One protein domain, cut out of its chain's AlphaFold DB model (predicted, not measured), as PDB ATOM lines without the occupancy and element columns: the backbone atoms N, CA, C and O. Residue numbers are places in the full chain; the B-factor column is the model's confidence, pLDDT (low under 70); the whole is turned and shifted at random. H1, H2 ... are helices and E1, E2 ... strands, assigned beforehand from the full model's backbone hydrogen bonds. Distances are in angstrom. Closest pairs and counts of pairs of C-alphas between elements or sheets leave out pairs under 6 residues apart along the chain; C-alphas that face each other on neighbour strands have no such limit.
ATOM      1  N   LEU A  46       4.565 -30.877 -62.102       50.10
ATOM      2  CA  LEU A  46       3.731 -30.709 -60.910       50.10
ATOM      3  C   LEU A  46       2.268 -31.089 -61.185       50.10
ATOM      4  O   LEU A  46       1.689 -31.853 -60.425       50.10
ATOM      5  N   GLN A  47       1.689 -30.639 -62.303       54.52
ATOM      6  CA  GLN A  47       0.331 -31.039 -62.703       54.52
ATOM      7  C   GLN A  47       0.228 -32.548 -62.957       54.52
ATOM      8  O   GLN A  47      -0.758 -33.167 -62.573       54.52
ATOM      9  N   LYS A  48       1.244 -33.173 -63.569       56.33
ATOM     10  CA  LYS A  48       1.264 -34.634 -63.760       56.33
ATOM     11  C   LYS A  48       1.243 -35.381 -62.423       56.33
ATOM     12  O   LYS A  48       0.491 -36.340 -62.293       56.33
ATOM     13  N   TRP A  49       2.017 -34.922 -61.437       61.24
ATOM     14  CA  TRP A  49       2.020 -35.494 -60.088       61.24
ATOM     15  C   TRP A  49       0.683 -35.284 -59.363       61.24
ATOM     16  O   TRP A  49       0.126 -36.244 -58.834       61.24
ATOM     17  N   LEU A  50       0.120 -34.070 -59.416       60.17
ATOM     18  CA  LEU A  50      -1.177 -33.746 -58.805       60.17
ATOM     19  C   LEU A  50      -2.313 -34.630 -59.334       60.17
ATOM     20  O   LEU A  50      -3.218 -34.986 -58.584       60.17
ATOM     21  N   HIS A  51      -2.241 -35.024 -60.606       63.68
ATOM     22  CA  HIS A  51      -3.217 -35.899 -61.253       63.68
ATOM     23  C   HIS A  51      -2.885 -37.400 -61.176       63.68
ATOM     24  O   HIS A  51      -3.573 -38.191 -61.822       63.68
ATOM     25  N   SER A  52      -1.858 -37.802 -60.422       61.50
ATOM     26  CA  SER A  52      -1.486 -39.213 -60.279       61.50
ATOM     27  C   SER A  52      -2.493 -40.008 -59.436       61.50
ATOM     28  O   SER A  52      -3.187 -39.477 -58.571       61.50
ATOM     29  N   GLU A  53      -2.558 -41.320 -59.663       57.29
ATOM     30  CA  GLU A  53      -3.310 -42.257 -58.812       57.29
ATOM     31  C   GLU A  53      -2.847 -42.198 -57.343       57.29
ATOM     32  O   GLU A  53      -3.651 -42.299 -56.417       57.29
ATOM     33  N   TRP A  54      -1.546 -41.978 -57.119       57.28
ATOM     34  CA  TRP A  54      -0.946 -41.948 -55.786       57.28
ATOM     35  C   TRP A  54      -1.473 -40.790 -54.926       57.28
ATOM     36  O   TRP A  54      -1.808 -41.014 -53.760       57.28
ATOM     37  N   THR A  55      -1.603 -39.583 -55.491       58.09
ATOM     38  CA  THR A  55      -2.123 -38.408 -54.763       58.09
ATOM     39  C   THR A  55      -3.597 -38.571 -54.400       58.09
ATOM     40  O   THR A  55      -3.998 -38.159 -53.315       58.09
ATOM     41  N   ARG A  56      -4.402 -39.239 -55.241       62.49
ATOM     42  CA  ARG A  56      -5.802 -39.565 -54.905       62.49
ATOM     43  C   ARG A  56      -5.917 -40.502 -53.705       62.49
ATOM     44  O   ARG A  56      -6.885 -40.405 -52.962       62.49
ATOM     45  N   LYS A  57      -4.955 -41.409 -53.516       58.24
ATOM     46  CA  LYS A  57      -4.994 -42.416 -52.443       58.24
ATOM     47  C   LYS A  57      -4.615 -41.859 -51.062       58.24
ATOM     48  O   LYS A  57      -4.958 -42.475 -50.061       58.24
ATOM     49  N   HIS A  58      -3.935 -40.710 -51.013       61.19
ATOM     50  CA  HIS A  58      -3.439 -40.077 -49.781       61.19
ATOM     51  C   HIS A  58      -4.142 -38.745 -49.462       61.19
ATOM     52  O   HIS A  58      -3.640 -37.955 -48.666       61.19
ATOM     53  N   GLU A  59      -5.300 -38.477 -50.077       69.05
ATOM     54  CA  GLU A  59      -6.045 -37.240 -49.839       69.05
ATOM     55  C   GLU A  59      -6.689 -37.209 -48.443       69.05
ATOM     56  O   GLU A  59      -7.287 -38.184 -47.989       69.05
ATOM     57  N   VAL A  60      -6.611 -36.060 -47.765       72.25
ATOM     58  CA  VAL A  60      -7.230 -35.849 -46.446       72.25
ATOM     59  C   VAL A  60      -8.274 -34.735 -46.549       72.25
ATOM     60  O   VAL A  60      -7.974 -33.691 -47.123       72.25
ATOM     61  N   PRO A  61      -9.497 -34.877 -46.008       76.35
ATOM     62  CA  PRO A  61     -10.483 -33.796 -46.039       76.35
ATOM     63  C   PRO A  61      -9.957 -32.523 -45.363       76.35
ATOM     64  O   PRO A  61      -9.517 -32.566 -44.211       76.35
ATOM     65  N   LEU A  62     -10.068 -31.371 -46.031       76.60
ATOM     66  CA  LEU A  62      -9.587 -30.089 -45.499       76.60
ATOM     67  C   LEU A  62     -10.278 -29.728 -44.175       76.60
ATOM     68  O   LEU A  62      -9.654 -29.167 -43.277       76.60
ATOM     69  N   HIS A  63     -11.545 -30.125 -44.019       73.71
ATOM     70  CA  HIS A  63     -12.303 -29.988 -42.773       73.71
ATOM     71  C   HIS A  63     -11.567 -30.542 -41.537       73.71
ATOM     72  O   HIS A  63     -11.661 -29.955 -40.460       73.71
ATOM     73  N   TRP A  64     -10.819 -31.645 -41.673       68.51
ATOM     74  CA  TRP A  64     -10.034 -32.196 -40.564       68.51
ATOM     75  C   TRP A  64      -8.940 -31.217 -40.116       68.51
ATOM     76  O   TRP A  64      -8.774 -30.984 -38.921       68.51
ATOM     77  N   PHE A  65      -8.271 -30.571 -41.074       68.13
ATOM     78  CA  PHE A  65      -7.219 -29.585 -40.823       68.13
ATOM     79  C   PHE A  65      -7.763 -28.315 -40.152       68.13
ATOM     80  O   PHE A  65      -7.172 -27.818 -39.197       68.13
ATOM     81  N   VAL A  66      -8.931 -27.838 -40.603       71.67
ATOM     82  CA  VAL A  66      -9.610 -26.655 -40.041       71.67
ATOM     83  C   VAL A  66     -10.090 -26.912 -38.607       71.67
ATOM     84  O   VAL A  66      -9.960 -26.041 -37.748       71.67
ATOM     85  N   ARG A  67     -10.610 -28.114 -38.303       68.53
ATOM     86  CA  ARG A  67     -11.071 -28.464 -36.945       68.53
ATOM     87  C   ARG A  67      -9.946 -28.547 -35.919       68.53
ATOM     88  O   ARG A  67     -10.150 -28.113 -34.791       68.53
ATOM     89  N   GLN A  68      -8.800 -29.110 -36.297       62.67
ATOM     90  CA  GLN A  68      -7.649 -29.289 -35.402       62.67
ATOM     91  C   GLN A  68      -7.078 -27.952 -34.896       62.67
ATOM     92  O   GLN A  68      -6.402 -27.936 -33.877       62.67
ATOM     93  N   ARG A  69      -7.357 -26.832 -35.583       61.08
ATOM     94  CA  ARG A  69      -6.731 -25.519 -35.334       61.08
ATOM     95  C   ARG A  69      -7.694 -24.453 -34.817       61.08
ATOM     96  O   ARG A  69      -7.408 -23.260 -34.904       61.08
ATOM     97  N   ARG A  70      -8.857 -24.864 -34.295       50.99
ATOM     98  CA  ARG A  70      -9.758 -23.951 -33.577       50.99
ATOM     99  C   ARG A  70      -9.028 -23.398 -32.345       50.99
ATOM    100  O   ARG A  70      -8.553 -24.203 -31.546       50.99
ATOM    101  N   ASP A 112       1.605 -21.682 -35.721       58.18
ATOM    102  CA  ASP A 112       0.655 -22.804 -35.694       58.18
ATOM    103  C   ASP A 112       0.058 -23.101 -37.086       58.18
ATOM    104  O   ASP A 112      -1.078 -23.548 -37.244       58.18
ATOM    105  N   GLY A 113       0.817 -22.817 -38.148       68.50
ATOM    106  CA  GLY A 113       0.459 -22.972 -39.553       68.50
ATOM    107  C   GLY A 113       1.245 -24.098 -40.236       68.50
ATOM    108  O   GLY A 113       2.339 -24.462 -39.814       68.50
ATOM    109  N   ARG A 114       0.698 -24.685 -41.306       69.53
ATOM    110  CA  ARG A 114       1.435 -25.580 -42.218       69.53
ATOM    111  C   ARG A 114       1.028 -25.312 -43.652       69.53
ATOM    112  O   ARG A 114      -0.122 -24.980 -43.918       69.53
ATOM    113  N   TYR A 115       1.958 -25.493 -44.579       71.52
ATOM    114  CA  TYR A 115       1.642 -25.403 -45.999       71.52
ATOM    115  C   TYR A 115       0.917 -26.658 -46.460       71.52
ATOM    116  O   TYR A 115       1.359 -27.768 -46.173       71.52
ATOM    117  N   VAL A 116      -0.168 -26.473 -47.201       76.66
ATOM    118  CA  VAL A 116      -0.990 -27.551 -47.744       76.66
ATOM    119  C   VAL A 116      -1.310 -27.295 -49.209       76.66
ATOM    120  O   VAL A 116      -1.528 -26.151 -49.614       76.66
ATOM    121  N   VAL A 117      -1.371 -28.358 -50.012       77.68
ATOM    122  CA  VAL A 117      -1.961 -28.279 -51.357       77.68
ATOM    123  C   VAL A 117      -3.455 -28.546 -51.239       77.68
ATOM    124  O   VAL A 117      -3.877 -29.692 -51.103       77.68
ATOM    125  N   ALA A 118      -4.248 -27.480 -51.278       83.60
ATOM    126  CA  ALA A 118      -5.699 -27.548 -51.267       83.60
ATOM    127  C   ALA A 118      -6.238 -27.874 -52.667       83.60
ATOM    128  O   ALA A 118      -5.837 -27.264 -53.661       83.60
ATOM    129  N   ARG A 119      -7.169 -28.826 -52.723       86.54
ATOM    130  CA  ARG A 119      -7.870 -29.289 -53.919       86.54
ATOM    131  C   ARG A 119      -9.355 -28.933 -53.833       86.54
ATOM    132  O   ARG A 119     -10.002 -29.155 -52.811       86.54
ATOM    133  N   PHE A 120      -9.887 -28.387 -54.926       84.92
ATOM    134  CA  PHE A 120     -11.233 -27.803 -55.014       84.92
ATOM    135  C   PHE A 120     -12.117 -28.471 -56.072       84.92
ATOM    136  O   PHE A 120     -13.087 -27.878 -56.546       84.92
ATOM    137  N   ASP A 121     -11.764 -29.674 -56.516       79.90
ATOM    138  CA  ASP A 121     -12.384 -30.296 -57.682       79.90
ATOM    139  C   ASP A 121     -13.859 -30.655 -57.484       79.90
ATOM    140  O   ASP A 121     -14.630 -30.589 -58.441       79.90
ATOM    141  N   LYS A 122     -14.263 -30.947 -56.243       81.14
ATOM    142  CA  LYS A 122     -15.660 -31.228 -55.877       81.14
ATOM    143  C   LYS A 122     -16.503 -29.962 -55.646       81.14
ATOM    144  O   LYS A 122     -17.688 -30.079 -55.351       81.14
ATOM    145  N   LEU A 123     -15.926 -28.761 -55.776       83.11
ATOM    146  CA  LEU A 123     -16.651 -27.490 -55.668       83.11
ATOM    147  C   LEU A 123     -17.188 -27.026 -57.031       83.11
ATOM    148  O   LEU A 123     -16.542 -27.193 -58.075       83.11
ATOM    149  N   ARG A 124     -18.344 -26.356 -57.027       83.07
ATOM    150  CA  ARG A 124     -18.897 -25.665 -58.204       83.07
ATOM    151  C   ARG A 124     -18.079 -24.417 -58.535       83.07
ATOM    152  O   ARG A 124     -17.345 -23.889 -57.706       83.07
ATOM    153  N   HIS A 125     -18.212 -23.898 -59.754       79.39
ATOM    154  CA  HIS A 125     -17.361 -22.803 -60.242       79.39
ATOM    155  C   HIS A 125     -17.445 -21.513 -59.394       79.39
ATOM    156  O   HIS A 125     -16.453 -20.796 -59.250       79.39
ATOM    157  N   HIS A 126     -18.618 -21.203 -58.834       81.33
ATOM    158  CA  HIS A 126     -18.796 -20.074 -57.913       81.33
ATOM    159  C   HIS A 126     -18.171 -20.351 -56.533       81.33
ATOM    160  O   HIS A 126     -17.418 -19.523 -56.031       81.33
ATOM    161  N   GLU A 127     -18.368 -21.550 -55.980       82.31
ATOM    162  CA  GLU A 127     -17.776 -21.985 -54.702       82.31
ATOM    163  C   GLU A 127     -16.245 -22.034 -54.764       82.31
ATOM    164  O   GLU A 127     -15.575 -21.618 -53.824       82.31
ATOM    165  N   ARG A 128     -15.669 -22.464 -55.899       85.08
ATOM    166  CA  ARG A 128     -14.219 -22.384 -56.131       85.08
ATOM    167  C   ARG A 128     -13.727 -20.947 -56.050       85.08
ATOM    168  O   ARG A 128     -12.687 -20.722 -55.450       85.08
ATOM    169  N   ARG A 129     -14.446 -19.976 -56.627       82.49
ATOM    170  CA  ARG A 129     -14.053 -18.559 -56.540       82.49
ATOM    171  C   ARG A 129     -14.034 -18.077 -55.089       82.49
ATOM    172  O   ARG A 129     -13.029 -17.506 -54.685       82.49
ATOM    173  N   ILE A 130     -15.071 -18.394 -54.311       83.69
ATOM    174  CA  ILE A 130     -15.150 -18.052 -52.880       83.69
ATOM    175  C   ILE A 130     -13.995 -18.695 -52.103       83.69
ATOM    176  O   ILE A 130     -13.262 -18.002 -51.404       83.69
ATOM    177  N   ALA A 131     -13.782 -20.004 -52.273       84.23
ATOM    178  CA  ALA A 131     -12.713 -20.731 -51.596       84.23
ATOM    179  C   ALA A 131     -11.331 -20.165 -51.937       84.23
ATOM    180  O   ALA A 131     -10.501 -19.984 -51.051       84.23
ATOM    181  N   ARG A 132     -11.085 -19.856 -53.218       84.50
ATOM    182  CA  ARG A 132      -9.816 -19.271 -53.653       84.50
ATOM    183  C   ARG A 132      -9.610 -17.880 -53.068       84.50
ATOM    184  O   ARG A 132      -8.505 -17.595 -52.630       84.50
ATOM    185  N   GLN A 133     -10.646 -17.046 -53.046       84.36
ATOM    186  CA  GLN A 133     -10.568 -15.699 -52.487       84.36
ATOM    187  C   GLN A 133     -10.279 -15.742 -50.979       84.36
ATOM    188  O   GLN A 133      -9.313 -15.135 -50.530       84.36
ATOM    189  N   ALA A 134     -11.014 -16.566 -50.228       84.00
ATOM    190  CA  ALA A 134     -10.811 -16.741 -48.788       84.00
ATOM    191  C   ALA A 134      -9.427 -17.315 -48.425       84.00
ATOM    192  O   ALA A 134      -8.900 -17.041 -47.350       84.00
ATOM    193  N   LEU A 135      -8.841 -18.127 -49.312       84.65
ATOM    194  CA  LEU A 135      -7.515 -18.721 -49.129       84.65
ATOM    195  C   LEU A 135      -6.352 -17.845 -49.612       84.65
ATOM    196  O   LEU A 135      -5.220 -18.041 -49.157       84.65
ATOM    197  N   ALA A 136      -6.615 -16.932 -50.549       81.56
ATOM    198  CA  ALA A 136      -5.615 -16.040 -51.121       81.56
ATOM    199  C   ALA A 136      -5.269 -14.874 -50.188       81.56
ATOM    200  O   ALA A 136      -4.124 -14.427 -50.172       81.56
ATOM    201  N   GLU A 137      -6.237 -14.401 -49.403       73.76
ATOM    202  CA  GLU A 137      -6.056 -13.290 -48.471       73.76
ATOM    203  C   GLU A 137      -5.332 -13.734 -47.192       73.76
ATOM    204  O   GLU A 137      -5.871 -14.456 -46.348       73.76
ATOM    205  N   HIS A 138      -4.080 -13.293 -47.049       73.35
ATOM    206  CA  HIS A 138      -3.278 -13.501 -45.851       73.35
ATOM    207  C   HIS A 138      -2.124 -12.505 -45.758       73.35
ATOM    208  O   HIS A 138      -1.538 -12.148 -46.780       73.35
ATOM    209  N   SER A 139      -1.729 -12.132 -44.538       60.93
ATOM    210  CA  SER A 139      -0.617 -11.205 -44.270       60.93
ATOM    211  C   SER A 139       0.713 -11.644 -44.899       60.93
ATOM    212  O   SER A 139       1.478 -10.816 -45.381       60.93
ATOM    213  N   LEU A 140       0.968 -12.957 -44.944       59.83
ATOM    214  CA  LEU A 140       2.175 -13.547 -45.543       59.83
ATOM    215  C   LEU A 140       2.188 -13.572 -47.086       59.83
ATOM    216  O   LEU A 140       3.234 -13.868 -47.664       59.83
ATOM    217  N   GLY A 141       1.061 -13.317 -47.766       58.92
ATOM    218  CA  GLY A 141       0.983 -13.339 -49.238       58.92
ATOM    219  C   GLY A 141       1.403 -14.668 -49.892       58.92
ATOM    220  O   GLY A 141       1.865 -14.697 -51.029       58.92
ATOM    221  N   ASP A 142       1.284 -15.784 -49.178       64.55
ATOM    222  CA  ASP A 142       1.885 -17.087 -49.490       64.55
ATOM    223  C   ASP A 142       0.874 -18.117 -50.024       64.55
ATOM    224  O   ASP A 142       1.016 -19.329 -49.843       64.55
ATOM    225  N   ALA A 143      -0.159 -17.620 -50.703       72.48
ATOM    226  CA  ALA A 143      -1.060 -18.424 -51.514       72.48
ATOM    227  C   ALA A 143      -0.557 -18.495 -52.965       72.48
ATOM    228  O   ALA A 143      -0.320 -17.480 -53.622       72.48
ATOM    229  N   HIS A 144      -0.417 -19.706 -53.497       68.61
ATOM    230  CA  HIS A 144       0.090 -19.962 -54.840       68.61
ATOM    231  C   HIS A 144      -0.915 -20.771 -55.659       68.61
ATOM    232  O   HIS A 144      -1.170 -21.948 -55.398       68.61
ATOM    233  N   HIS A 145      -1.461 -20.141 -56.696       70.69
ATOM    234  CA  HIS A 145      -2.347 -20.792 -57.656       70.69
ATOM    235  C   HIS A 145      -1.553 -21.735 -58.568       70.69
ATOM    236  O   HIS A 145      -0.673 -21.286 -59.307       70.69
ATOM    237  N   ILE A 146      -1.872 -23.030 -58.529       62.27
ATOM    238  CA  ILE A 146      -1.234 -24.033 -59.389       62.27
ATOM    239  C   ILE A 146      -2.047 -24.186 -60.677       62.27
ATOM    240  O   ILE A 146      -1.508 -24.056 -61.774       62.27
ATOM    241  N   ASP A 147      -3.354 -24.410 -60.541       72.36
ATOM    242  CA  ASP A 147      -4.328 -24.491 -61.630       72.36
ATOM    243  C   ASP A 147      -5.756 -24.257 -61.098       72.36
ATOM    244  O   ASP A 147      -5.949 -23.933 -59.928       72.36
ATOM    245  N   ASP A 148      -6.771 -24.425 -61.952       75.22
ATOM    246  CA  ASP A 148      -8.171 -24.207 -61.573       75.22
ATOM    247  C   ASP A 148      -8.704 -25.140 -60.466       75.22
ATOM    248  O   ASP A 148      -9.802 -24.941 -59.939       75.22
ATOM    249  N   MET A 149      -7.967 -26.172 -60.093       80.30
ATOM    250  CA  MET A 149      -8.407 -27.162 -59.117       80.30
ATOM    251  C   MET A 149      -7.492 -27.230 -57.899       80.30
ATOM    252  O   MET A 149      -7.916 -27.802 -56.898       80.30
ATOM    253  N   HIS A 150      -6.296 -26.635 -57.946       80.51
ATOM    254  CA  HIS A 150      -5.277 -26.775 -56.908       80.51
ATOM    255  C   HIS A 150      -4.623 -25.441 -56.522       80.51
ATOM    256  O   HIS A 150      -4.225 -24.640 -57.373       80.51
ATOM    257  N   MET A 151      -4.425 -25.235 -55.219       80.47
ATOM    258  CA  MET A 151      -3.686 -24.095 -54.672       80.47
ATOM    259  C   MET A 151      -2.808 -24.526 -53.501       80.47
ATOM    260  O   MET A 151      -3.253 -25.261 -52.626       80.47
ATOM    261  N   LEU A 152      -1.565 -24.054 -53.473       73.15
ATOM    262  CA  LEU A 152      -0.664 -24.216 -52.336       73.15
ATOM    263  C   LEU A 152      -0.848 -23.028 -51.391       73.15
ATOM    264  O   LEU A 152      -0.721 -21.887 -51.821       73.15
ATOM    265  N   VAL A 153      -1.158 -23.285 -50.124       80.14
ATOM    266  CA  VAL A 153      -1.499 -22.246 -49.142       80.14
ATOM    267  C   VAL A 153      -0.934 -22.582 -47.775       80.14
ATOM    268  O   VAL A 153      -0.904 -23.747 -47.386       80.14
ATOM    269  N   TYR A 154      -0.512 -21.571 -47.025       80.05
ATOM    270  CA  TYR A 154      -0.193 -21.728 -45.611       80.05
ATOM    271  C   TYR A 154      -1.463 -21.671 -44.773       80.05
ATOM    272  O   TYR A 154      -2.176 -20.677 -44.770       80.05
ATOM    273  N   MET A 155      -1.784 -22.757 -44.085       80.81
ATOM    274  CA  MET A 155      -3.025 -22.895 -43.340       80.81
ATOM    275  C   MET A 155      -2.756 -22.766 -41.846       80.81
ATOM    276  O   MET A 155      -2.407 -23.750 -41.199       80.81
ATOM    277  N   ASP A 156      -2.914 -21.573 -41.291       81.81
ATOM    278  CA  ASP A 156      -2.890 -21.303 -39.850       81.81
ATOM    279  C   ASP A 156      -4.310 -21.156 -39.276       81.81
ATOM    280  O   ASP A 156      -5.305 -21.383 -39.976       81.81
ATOM    281  N   SER A 157      -4.424 -20.828 -37.988       75.68
ATOM    282  CA  SER A 157      -5.716 -20.630 -37.320       75.68
ATOM    283  C   SER A 157      -6.531 -19.492 -37.948       75.68
ATOM    284  O   SER A 157      -7.748 -19.613 -38.078       75.68
ATOM    285  N   GLU A 158      -5.875 -18.415 -38.391       80.10
ATOM    286  CA  GLU A 158      -6.520 -17.242 -38.989       80.10
ATOM    287  C   GLU A 158      -7.138 -17.580 -40.352       80.10
ATOM    288  O   GLU A 158      -8.315 -17.310 -40.601       80.10
ATOM    289  N   ARG A 159      -6.383 -18.249 -41.235       83.39
ATOM    290  CA  ARG A 159      -6.889 -18.683 -42.546       83.39
ATOM    291  C   ARG A 159      -7.926 -19.799 -42.424       83.39
ATOM    292  O   ARG A 159      -8.897 -19.810 -43.182       83.39
ATOM    293  N   SER A 160      -7.769 -20.685 -41.437       80.91
ATOM    294  CA  SER A 160      -8.759 -21.722 -41.114       80.91
ATOM    295  C   SER A 160     -10.094 -21.116 -40.666       80.91
ATOM    296  O   SER A 160     -11.151 -21.567 -41.106       80.91
ATOM    297  N   ALA A 161     -10.065 -20.068 -39.835       80.08
ATOM    298  CA  ALA A 161     -11.265 -19.344 -39.421       80.08
ATOM    299  C   ALA A 161     -11.906 -18.581 -40.592       80.08
ATOM    300  O   ALA A 161     -13.122 -18.645 -40.774       80.08
ATOM    301  N   ARG A 162     -11.096 -17.926 -41.437       82.38
ATOM    302  CA  ARG A 162     -11.585 -17.212 -42.626       82.38
ATOM    303  C   ARG A 162     -12.303 -18.119 -43.605       82.38
ATOM    304  O   ARG A 162     -13.426 -17.804 -43.991       82.38
ATOM    305  N   ILE A 163     -11.698 -19.241 -43.999       83.01
ATOM    306  CA  ILE A 163     -12.341 -20.126 -44.973       83.01
ATOM    307  C   ILE A 163     -13.656 -20.686 -44.428       83.01
ATOM    308  O   ILE A 163     -14.633 -20.761 -45.166       83.01
ATOM    309  N   LEU A 164     -13.718 -20.993 -43.129       79.14
ATOM    310  CA  LEU A 164     -14.959 -21.396 -42.479       79.14
ATOM    311  C   LEU A 164     -16.014 -20.282 -42.575       79.14
ATOM    312  O   LEU A 164     -17.104 -20.530 -43.082       79.14
ATOM    313  N   SER A 165     -15.659 -19.051 -42.188       80.97
ATOM    314  CA  SER A 165     -16.569 -17.898 -42.245       80.97
ATOM    315  C   SER A 165     -17.036 -17.569 -43.667       80.97
ATOM    316  O   SER A 165     -18.192 -17.212 -43.862       80.97
ATOM    317  N   ALA A 166     -16.180 -17.746 -44.678       79.47
ATOM    318  CA  ALA A 166     -16.523 -17.499 -46.076       79.47
ATOM    319  C   ALA A 166     -17.548 -18.516 -46.596       79.47
ATOM    320  O   ALA A 166     -18.484 -18.148 -47.305       79.47
ATOM    321  N   PHE A 167     -17.408 -19.791 -46.217       75.99
ATOM    322  CA  PHE A 167     -18.392 -20.815 -46.564       75.99
ATOM    323  C   PHE A 167     -19.700 -20.637 -45.784       75.99
ATOM    324  O   PHE A 167     -20.762 -20.723 -46.399       75.99
ATOM    325  N   GLU A 168     -19.641 -20.296 -44.491       74.36
ATOM    326  CA  GLU A 168     -20.825 -19.978 -43.676       74.36
ATOM    327  C   GLU A 168     -21.592 -18.760 -44.228       74.36
ATOM    328  O   GLU A 168     -22.806 -18.833 -44.409       74.36
ATOM    329  N   ALA A 169     -20.895 -17.673 -44.575       74.53
ATOM    330  CA  ALA A 169     -21.500 -16.453 -45.113       74.53
ATOM    331  C   ALA A 169     -22.069 -16.628 -46.531       74.53
ATOM    332  O   ALA A 169     -23.053 -15.984 -46.886       74.53
ATOM    333  N   SER A 170     -21.473 -17.497 -47.354       67.24
ATOM    334  CA  SER A 170     -21.926 -17.711 -48.736       67.24
ATOM    335  C   SER A 170     -23.255 -18.467 -48.861       67.24
ATOM    336  O   SER A 170     -23.803 -18.544 -49.960       67.24
ATOM    337  N   GLY A 171     -23.746 -19.086 -47.779       65.01
ATOM    338  CA  GLY A 171     -24.895 -19.995 -47.832       65.01
ATOM    339  C   GLY A 171     -24.679 -21.207 -48.752       65.01
ATOM    340  O   GLY A 171     -25.640 -21.887 -49.116       65.01
ATOM    341  N   ALA A 172     -23.437 -21.478 -49.173       58.73
ATOM    342  CA  ALA A 172     -23.135 -22.588 -50.058       58.73
ATOM    343  C   ALA A 172     -23.447 -23.912 -49.349       58.73
ATOM    344  O   ALA A 172     -22.943 -24.192 -48.267       58.73
ATOM    345  N   ALA A 173     -24.231 -24.776 -50.001       55.41
ATOM    346  CA  ALA A 173     -24.489 -26.137 -49.523       55.41
ATOM    347  C   ALA A 173     -23.202 -26.983 -49.394       55.41
ATOM    348  O   ALA A 173     -23.203 -28.039 -48.760       55.41
ATOM    349  N   ALA A 174     -22.103 -26.541 -50.012       57.35
ATOM    350  CA  ALA A 174     -20.805 -27.180 -49.915       57.35
ATOM    351  C   ALA A 174     -20.204 -27.006 -48.511       57.35
ATOM    352  O   ALA A 174     -19.792 -25.924 -48.110       57.35
ATOM    353  N   SER A 175     -20.097 -28.114 -47.785       66.78
ATOM    354  CA  SER A 175     -19.297 -28.208 -46.563       66.78
ATOM    355  C   SER A 175     -17.798 -28.226 -46.906       66.78
ATOM    356  O   SER A 175     -17.401 -28.716 -47.965       66.78
ATOM    357  N   LEU A 176     -16.936 -27.793 -45.974       65.15
ATOM    358  CA  LEU A 176     -15.468 -27.959 -46.036       65.15
ATOM    359  C   LEU A 176     -15.020 -29.414 -46.304       65.15
ATOM    360  O   LEU A 176     -13.863 -29.662 -46.639       65.15
ATOM    361  N   THR A 177     -15.923 -30.387 -46.162       68.75
ATOM    362  CA  THR A 177     -15.725 -31.793 -46.547       68.75
ATOM    363  C   THR A 177     -15.597 -32.010 -48.058       68.75
ATOM    364  O   THR A 177     -15.069 -33.040 -48.470       68.75
ATOM    365  N   SER A 178     -16.055 -31.067 -48.886       74.66
ATOM    366  CA  SER A 178     -15.903 -31.105 -50.350       74.66
ATOM    367  C   SER A 178     -14.507 -30.676 -50.818       74.66
ATOM    368  O   SER A 178     -14.204 -30.746 -52.005       74.66
ATOM    369  N   MET A 179     -13.645 -30.233 -49.906       79.27
ATOM    370  CA  MET A 179     -12.262 -29.864 -50.192       79.27
ATOM    371  C   MET A 179     -11.310 -30.893 -49.585       79.27
ATOM    372  O   MET A 179     -11.561 -31.407 -48.492       79.27
ATOM    373  N   SER A 180     -10.193 -31.161 -50.258       82.11
ATOM    374  CA  SER A 180      -9.148 -32.057 -49.751       82.11
ATOM    375  C   SER A 180      -7.767 -31.406 -49.756       82.11
ATOM    376  O   SER A 180      -7.496 -30.459 -50.490       82.11
ATOM    377  N   VAL A 181      -6.902 -31.904 -48.882       79.05
ATOM    378  CA  VAL A 181      -5.472 -31.632 -48.814       79.05
ATOM    379  C   VAL A 181      -4.764 -32.817 -49.453       79.05
ATOM    380  O   VAL A 181      -4.975 -33.956 -49.037       79.05
ATOM    381  N   LEU A 182      -3.952 -32.549 -50.475       66.00
ATOM    382  CA  LEU A 182      -3.166 -33.580 -51.158       66.00
ATOM    383  C   LEU A 182      -1.835 -33.870 -50.458       66.00
ATOM    384  O   LEU A 182      -1.327 -34.977 -50.575       66.00
ATOM    385  N   ASP A 183      -1.264 -32.875 -49.776       64.02
ATOM    386  CA  ASP A 183       0.023 -32.991 -49.085       64.02
ATOM    387  C   ASP A 183       0.186 -31.883 -48.027       64.02
ATOM    388  O   ASP A 183      -0.426 -30.814 -48.156       64.02
ATOM    389  N   ILE A 184       0.998 -32.135 -46.993       64.18
ATOM    390  CA  ILE A 184       1.263 -31.233 -45.860       64.18
ATOM    391  C   ILE A 184       2.777 -31.062 -45.700       64.18
ATOM    392  O   ILE A 184       3.494 -32.017 -45.408       64.18
ATOM    393  N   PHE A 185       3.270 -29.827 -45.783       57.93
ATOM    394  CA  PHE A 185       4.699 -29.522 -45.668       57.93
ATOM    395  C   PHE A 185       5.051 -28.882 -44.319       57.93
ATOM    396  O   PHE A 185       4.263 -28.134 -43.735       57.93
ATOM    397  N   SER A 186       6.256 -29.177 -43.823       56.10
ATOM    398  CA  SER A 186       6.750 -28.756 -42.503       56.10
ATOM    399  C   SER A 186       7.272 -27.319 -42.439       56.10
ATOM    400  O   SER A 186       7.309 -26.750 -41.354       56.10
ATOM    401  N   SER A 187       7.664 -26.712 -43.562       46.44
ATOM    402  CA  SER A 187       8.153 -25.328 -43.595       46.44
ATOM    403  C   SER A 187       7.839 -24.642 -44.930       46.44
ATOM    404  O   SER A 187       7.668 -25.336 -45.940       46.44
ATOM    405  N   PRO A 188       7.813 -23.294 -44.982       41.73
ATOM    406  CA  PRO A 188       7.749 -22.561 -46.241       41.73
ATOM    407  C   PRO A 188       8.862 -22.956 -47.199       41.73
ATOM    408  O   PRO A 188       8.608 -23.018 -48.389       41.73
ATOM    409  N   GLY A 189      10.073 -23.244 -46.715       43.74
ATOM    410  CA  GLY A 189      11.192 -23.669 -47.563       43.74
ATOM    411  C   GLY A 189      10.958 -25.036 -48.213       43.74
ATOM    412  O   GLY A 189      11.222 -25.206 -49.398       43.74
ATOM    413  N   VAL A 190      10.379 -25.987 -47.469       44.63
ATOM    414  CA  VAL A 190      10.031 -27.322 -47.989       44.63
ATOM    415  C   VAL A 190       8.810 -27.256 -48.917       44.63
ATOM    416  O   VAL A 190       8.779 -27.934 -49.943       44.63
ATOM    417  N   ALA A 191       7.827 -26.407 -48.596       43.35
ATOM    418  CA  ALA A 191       6.640 -26.166 -49.420       43.35
ATOM    419  C   ALA A 191       6.955 -25.387 -50.700       43.35
ATOM    420  O   ALA A 191       6.417 -25.677 -51.769       43.35
TER     421      ALA A 191
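Overview. This is residues 46 to 70 and 112 to 191 of the 1388 residues of the protein "Subtilisin-like serine peptidase" of Trypanosoma brucei brucei (strain 927/4 GUTat10.1) (UniProt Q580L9). A strongly twisted four-stranded antiparallel sheet has its two longest helices, H4 and H5, side by side off one face: H4 packs over inner strands E3 and E1, and H5 reaches the sheet with one end. H3 begins beside the first residue of edge strand E4 and reaches H5 with its later part, around Val 66, little H6 covers part of the opposite face, and short H1 and H2 lie at the sheet's margin, farthest from the mean of the C-alphas. The printed part has 105 residues, with named elements in the order H1 H2 H3 E1 H4 E2 E3 H5 E4 H6, and the sheet's order is E2 E3 E1 E4. The class is mixed, helices and strands; the whole is compact, with a radius of gyration of the C-alphas of 12.7 A and spans of 34 by 28 by 22 A.

Along the chain. The sheet holds E2, residues 144 to 147; E3, residues 150 to 155, 14.3 A long; E1, residues 114 to 119, 15.4 A; and E4, residues 180 to 185, 14.7 A. H4 is residues 125 to 136, 16.3 A, with C-alpha 125 at (-17.361, -22.803, -60.242). H5 is residues 157 to 169, 18.1 A. H3 is residues 62 to 68, 10.3 A. H1, residues 46 to 50, begins with C-alpha 46 at (3.731, -30.709, -60.910); H2 is residues 53 to 57. H6, residues 188 to 191, ends with C-alpha 191 at (6.640, -26.166, -49.420).

Arrangement. E3 and E1 are antiparallel, with N 116 and O 153 2.8 A apart, within hydrogen-bond range. E1 and E4 are antiparallel, with N 119 and O 180 at 2.8 A. The hairpin E2 and E3 has N 144 and O 152 at 2.8 A. E1, H4, E2 and E3, H5, E4 are split strand-helix-strand units, two strands running the same way with another strand between them in the sheet; both crossovers are right-handed. H4 is on the sheet at a height of 10.5 A, over E3 and only just over E1, with 3 C-alphas falling on it. With residues 130 to 135 alone H4 touches H5, at a shallow tilt of 28 degrees, opposite ways; the closest C-alphas, of Ala 134 and Ile 163, are 5.3 A apart. H5 only grazes the sheet, with residues 157 to 163. H3 touches H5 at a steep tilt of 57 degrees, opposite ways, the closest C-alphas being those of Val 66 and Ser 160, 5.1 A. H3 is on the sheet, its closest C-alphas to E4 those of Leu 62 and Ser 180, 4.7 A. H6 is on the sheet at a height of 8.0 A, on the opposite face from H4. H1 and H2 only graze the sheet. Every O i to N i+4 pair is within hydrogen-bond range in H1, H2, H3, H4 and H5; H6 is too short for one.

Size, cuts and confidence. The two C-alphas farthest apart, of Gly 171 and Gly 189, are 36.3 A apart. Residues 71 to 111 are not printed, and C-alphas 70 and 112 are 10.7 A apart across this cut. Of the links printed whole, none is long. Mean pLDDT of the printed part is 70.6; 47 residues are under 70, among them residues 46 to 59 and 182 to 191.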